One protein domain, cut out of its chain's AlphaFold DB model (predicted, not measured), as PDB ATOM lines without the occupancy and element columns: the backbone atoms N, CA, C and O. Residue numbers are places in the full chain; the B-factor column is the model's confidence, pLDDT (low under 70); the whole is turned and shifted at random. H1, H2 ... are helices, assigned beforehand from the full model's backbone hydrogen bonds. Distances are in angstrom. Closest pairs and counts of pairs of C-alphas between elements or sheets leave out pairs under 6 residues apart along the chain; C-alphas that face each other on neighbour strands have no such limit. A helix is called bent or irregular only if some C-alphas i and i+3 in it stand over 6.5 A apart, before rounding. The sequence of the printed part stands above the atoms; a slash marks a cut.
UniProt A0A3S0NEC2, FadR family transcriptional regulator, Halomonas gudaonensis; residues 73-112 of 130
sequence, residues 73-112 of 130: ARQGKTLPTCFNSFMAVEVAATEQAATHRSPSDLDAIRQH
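Overview. This is residues 73 to 112 of the 130 residues of the protein "FadR family transcriptional regulator" of Halomonas gudaonensis (UniProt A0A3S0NEC2). One long helix, H1, kinked but otherwise running on in one piece, makes most of the length; after its last residue, His 100, the backbone turns a corner into a short helix, H2, and before its first residue, Leu 79, the first printed residues fold over, so that the printed part has the outline of a shallow, open U with H1 as its base. No second layer covers H1. The printed part has 40 residues with two named helices, H1 then H2, and no named strand; the class is all helix. It is extended, with a radius of gyration of the C-alphas of 14.3 A, and only just elongated, spanning 39 by 20 by 12 A.

Arrangement. Residues 74 to 80 stand free. H1, residues 79 to 100, has a kink of 28 degrees near residue 86, and its residues 83 to 96 stand free. H1 is neither bent nor irregular, but only just: C-alphas 88 and 91 are 6.1 A apart. A tight link of 2 residues leads to H2, residues 103 to 111. H1 and H2 are apart. Every O i to N i+4 pair of H2 is within hydrogen-bond range; in H1, 16 of 18 are.

Along the chain. Ala 73 has its C-alpha at (339.989, 203.614, 294.436). H1 begins at C-alpha 79, (332.293, 200.753, 294.229), and ends at C-alpha 100, (342.374, 189.707, 321.193), 30.8 A from first to last C-alpha. H2 spans 12.5 A, from Pro 103 to Gln 111, whose C-alpha is at (337.318, 207.908, 323.740).

Size, cuts and confidence. The two C-alphas farthest apart are those of Gly 76 and Pro 103, at 39.9 A. The C-alphas of Ala 73 and His 112 are 26.2 A apart. The printed part has no cut and no long link between its helices. The mean pLDDT of the printed part is 70.8; residues 73 to 88 and residue 112 are under 70, low confidence for this model.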
ATOM      1  N   ALA A  73     340.348 202.318 295.012       51.84
ATOM      2  CA  ALA A  73     339.989 203.614 294.436       51.84
ATOM      3  C   ALA A  73     341.047 204.166 293.459       51.84
ATOM      4  O   ALA A  73     340.692 204.775 292.455       51.84
ATOM      5  N   ARG A  74     342.346 203.918 293.693       50.25
ATOM      6  CA  ARG A  74     343.423 204.332 292.766       50.25
ATOM      7  C   ARG A  74     343.485 203.481 291.494       50.25
ATOM      8  O   ARG A  74     344.139 203.885 290.542       50.25
ATOM      9  N   GLN A  75     342.826 202.323 291.474       53.75
ATOM     10  CA  GLN A  75     342.859 201.362 290.364       53.75
ATOM     11  C   GLN A  75     341.614 201.429 289.467       53.75
ATOM     12  O   GLN A  75     341.408 200.532 288.657       53.75
ATOM     13  N   GLY A  76     340.764 202.455 289.615       52.06
ATOM     14  CA  GLY A  76     339.557 202.607 288.793       52.06
ATOM     15  C   GLY A  76     338.517 201.496 288.994       52.06
ATOM     16  O   GLY A  76     337.682 201.272 288.123       52.06
ATOM     17  N   LYS A  77     338.570 200.772 290.121       54.75
ATOM     18  CA  LYS A  77     337.609 199.707 290.434       54.75
ATOM     19  C   LYS A  77     336.266 200.306 290.847       54.75
ATOM     20  O   LYS A  77     336.205 201.314 291.549       54.75
ATOM     21  N   THR A  78     335.186 199.659 290.424       58.69
ATOM     22  CA  THR A  78     333.819 200.076 290.748       58.69
ATOM     23  C   THR A  78     333.536 199.914 292.246       58.69
ATOM     24  O   THR A  78     334.044 198.985 292.880       58.69
ATOM     25  N   LEU A  79     332.695 200.790 292.812       59.84
ATOM     26  CA  LEU A  79     332.293 200.753 294.229       59.84
ATOM     27  C   LEU A  79     331.877 199.349 294.728       59.84
ATOM     28  O   LEU A  79     332.344 198.970 295.801       59.84
ATOM     29  N   PRO A  80     331.112 198.531 293.972       61.22
ATOM     30  CA  PRO A  80     330.755 197.174 294.401       61.22
ATOM     31  C   PRO A  80     331.963 196.236 294.549       61.22
ATOM     32  O   PRO A  80     332.025 195.427 295.471       61.22
ATOM     33  N   THR A  81     332.962 196.371 293.672       55.62
ATOM     34  CA  THR A  81     334.190 195.559 293.706       55.62
ATOM     35  C   THR A  81     335.058 195.920 294.913       55.62
ATOM     36  O   THR A  81     335.647 195.045 295.554       55.62
ATOM     37  N   CYS A  82     335.110 197.210 295.255       60.03
ATOM     38  CA  CYS A  82     335.745 197.683 296.481       60.03
ATOM     39  C   CYS A  82     335.034 197.100 297.707       60.03
ATOM     40  O   CYS A  82     335.693 196.526 298.568       60.03
ATOM     41  N   PHE A  83     333.700 197.183 297.749       61.44
ATOM     42  CA  PHE A  83     332.891 196.742 298.888       61.44
ATOM     43  C   PHE A  83     333.077 195.253 299.204       61.44
ATOM     44  O   PHE A  83     333.372 194.904 300.340       61.44
ATOM     45  N   ASN A  84     333.020 194.378 298.194       59.75
ATOM     46  CA  ASN A  84     333.242 192.938 298.392       59.75
ATOM     47  C   ASN A  84     334.644 192.622 298.938       59.75
ATOM     48  O   ASN A  84     334.804 191.702 299.739       59.75
ATOM     49  N   SER A  85     335.653 193.392 298.524       59.22
ATOM     50  CA  SER A  85     337.028 193.210 299.001       59.22
ATOM     51  C   SER A  85     337.189 193.669 300.452       59.22
ATOM     52  O   SER A  85     337.854 192.995 301.233       59.22
ATOM     53  N   PHE A  86     336.564 194.795 300.821       58.03
ATOM     54  CA  PHE A  86     336.577 195.287 302.198       58.03
ATOM     55  C   PHE A  86     335.807 194.355 303.129       58.03
ATOM     56  O   PHE A  86     336.369 193.960 304.140       58.03
ATOM     57  N   MET A  87     334.615 193.888 302.746       64.88
ATOM     58  CA  MET A  87     333.825 192.951 303.555       64.88
ATOM     59  C   MET A  87     334.590 191.663 303.893       64.88
ATOM     60  O   MET A  87     334.513 191.181 305.021       64.88
ATOM     61  N   ALA A  88     335.361 191.117 302.946       65.38
ATOM     62  CA  ALA A  88     336.140 189.898 303.169       65.38
ATOM     63  C   ALA A  88     337.273 190.076 304.200       65.38
ATOM     64  O   ALA A  88     337.605 189.134 304.914       65.38
ATOM     65  N   VAL A  89     337.868 191.269 304.282       71.88
ATOM     66  CA  VAL A  89     338.981 191.562 305.202       71.88
ATOM     67  C   VAL A  89     338.476 192.120 306.530       71.88
ATOM     68  O   VAL A  89     338.975 191.752 307.587       71.88
ATOM     69  N   GLU A  90     337.478 192.995 306.484       76.12
ATOM     70  CA  GLU A  90     336.947 193.723 307.633       76.12
ATOM     71  C   GLU A  90     336.300 192.789 308.648       76.12
ATOM     72  O   GLU A  90     336.558 192.926 309.841       76.12
ATOM     73  N   VAL A  91     335.524 191.798 308.197       79.06
ATOM     74  CA  VAL A  91     334.866 190.844 309.103       79.06
ATOM     75  C   VAL A  91     335.904 190.026 309.871       79.06
ATOM     76  O   VAL A  91     335.859 189.984 311.099       79.06
ATOM     77  N   ALA A  92     336.886 189.455 309.169       72.06
ATOM     78  CA  ALA A  92     337.946 188.662 309.790       72.06
ATOM     79  C   ALA A  92     338.842 189.513 310.711       72.06
ATOM     80  O   ALA A  92     339.177 189.096 311.818       72.06
ATOM     81  N   ALA A  93     339.193 190.735 310.295       70.31
ATOM     82  CA  ALA A  93     339.975 191.655 311.118       70.31
ATOM     83  C   ALA A  93     339.210 192.093 312.379       70.31
ATOM     84  O   ALA A  93     339.798 192.174 313.457       70.31
ATOM     85  N   THR A  94     337.901 192.332 312.263       80.69
ATOM     86  CA  THR A  94     337.032 192.699 313.391       80.69
ATOM     87  C   THR A  94     336.885 191.542 314.370       80.69
ATOM     88  O   THR A  94     336.976 191.751 315.576       80.69
ATOM     89  N   GLU A  95     336.708 190.317 313.876       78.44
ATOM     90  CA  GLU A  95     336.664 189.112 314.706       78.44
ATOM     91  C   GLU A  95     337.976 188.911 315.473       78.44
ATOM     92  O   GLU A  95     337.973 188.686 316.689       78.44
ATOM     93  N   GLN A  96     339.112 189.059 314.791       80.31
ATOM     94  CA  GLN A  96     340.425 188.925 315.407       80.31
ATOM     95  C   GLN A  96     340.672 190.024 316.453       80.31
ATOM     96  O   GLN A  96     341.120 189.733 317.564       80.31
ATOM     97  N   ALA A  97     340.310 191.273 316.148       82.06
ATOM     98  CA  ALA A  97     340.377 192.380 317.099       82.06
ATOM     99  C   ALA A  97     339.453 192.154 318.306       82.06
ATOM    100  O   ALA A  97     339.853 192.390 319.442       82.06
ATOM    101  N   ALA A  98     338.237 191.640 318.094       85.69
ATOM    102  CA  ALA A  98     337.300 191.339 319.169       85.69
ATOM    103  C   ALA A  98     337.810 190.215 320.081       85.69
ATOM    104  O   ALA A  98     337.608 190.292 321.296       85.69
ATOM    105  N   THR A  99     338.466 189.208 319.504       87.06
ATOM    106  CA  THR A  99     339.041 188.055 320.212       87.06
ATOM    107  C   THR A  99     340.258 188.438 321.053       87.06
ATOM    108  O   THR A  99     340.413 187.942 322.166       87.06
ATOM    109  N   HIS A 100     341.103 189.343 320.555       83.69
ATOM    110  CA  HIS A 100     342.374 189.707 321.193       83.69
ATOM    111  C   HIS A 100     342.371 191.070 321.897       83.69
ATOM    112  O   HIS A 100     343.429 191.540 322.315       83.69
ATOM    113  N   ARG A 101     341.206 191.710 322.042       87.19
ATOM    114  CA  ARG A 101     341.098 193.043 322.646       87.19
ATOM    115  C   ARG A 101     341.643 193.091 324.074       87.19
ATOM    116  O   ARG A 101     341.325 192.248 324.914       87.19
ATOM    117  N   SER A 102     342.378 194.152 324.365       86.12
ATOM    118  CA  SER A 102     342.761 194.564 325.710       86.12
ATOM    119  C   SER A 102     341.757 195.581 326.287       86.12
ATOM    120  O   SER A 102     340.989 196.201 325.544       86.12
ATOM    121  N   PRO A 103     341.749 195.804 327.614       82.50
ATOM    122  CA  PRO A 103     340.931 196.852 328.228       82.50
ATOM    123  C   PRO A 103     341.235 198.258 327.682       82.50
ATOM    124  O   PRO A 103     340.312 199.034 327.451       82.50
ATOM    125  N   SER A 104     342.506 198.555 327.387       81.12
ATOM    126  CA  SER A 104     342.924 199.821 326.773       81.12
ATOM    127  C   SER A 104     342.377 200.021 325.358       81.12
ATOM    128  O   SER A 104     342.106 201.158 324.977       81.12
ATOM    129  N   ASP A 105     342.152 198.945 324.593       79.38
ATOM    130  CA  ASP A 105     341.556 199.044 323.252       79.38
ATOM    131  C   ASP A 105     340.086 199.474 323.332       79.38
ATOM    132  O   ASP A 105     339.617 200.284 322.532       79.38
ATOM    133  N   LEU A 106     339.356 198.980 324.337       80.94
ATOM    134  CA  LEU A 106     337.973 199.388 324.586       80.94
ATOM    135  C   LEU A 106     337.886 200.847 325.027       80.94
ATOM    136  O   LEU A 106     336.979 201.562 324.598       80.94
ATOM    137  N   ASP A 107     338.822 201.298 325.858       80.00
ATOM    138  CA  ASP A 107     338.874 202.692 326.285       80.00
ATOM    139  C   ASP A 107     339.229 203.620 325.119       80.00
ATOM    140  O   ASP A 107     338.597 204.665 324.977       80.00
ATOM    141  N   ALA A 108     340.129 203.215 324.219       78.31
ATOM    142  CA  ALA A 108     340.420 203.953 322.990       78.31
ATOM    143  C   ALA A 108     339.184 204.065 322.075       78.31
ATOM    144  O   ALA A 108     338.864 205.154 321.597       78.31
ATOM    145  N   ILE A 109     338.432 202.974 321.885       79.56
ATOM    146  CA  ILE A 109     337.177 202.988 321.113       79.56
ATOM    147  C   ILE A 109     336.147 203.927 321.762       79.56
ATOM    148  O   ILE A 109     335.484 204.693 321.067       79.56
ATOM    149  N   ARG A 110     336.022 203.913 323.095       79.06
ATOM    150  CA  ARG A 110     335.085 204.772 323.844       79.06
ATOM    151  C   ARG A 110     335.478 206.250 323.835       79.06
ATOM    152  O   ARG A 110     334.598 207.106 323.843       79.06
ATOM    153  N   GLN A 111     336.777 206.547 323.824       76.75
ATOM    154  CA  GLN A 111     337.318 207.908 323.740       76.75
ATOM    155  C   GLN A 111     337.151 208.533 322.350       76.75
ATOM    156  O   GLN A 111     337.221 209.754 322.222       76.75
ATOM    157  N   HIS A 112     336.874 207.719 321.330       65.88
ATOM    158  CA  HIS A 112     336.413 208.165 320.022       65.88
ATOM    159  C   HIS A 112     334.892 207.997 319.917       65.88
ATOM    160  O   HIS A 112     334.422 207.057 319.271       65.88
TER     161      HIS A 112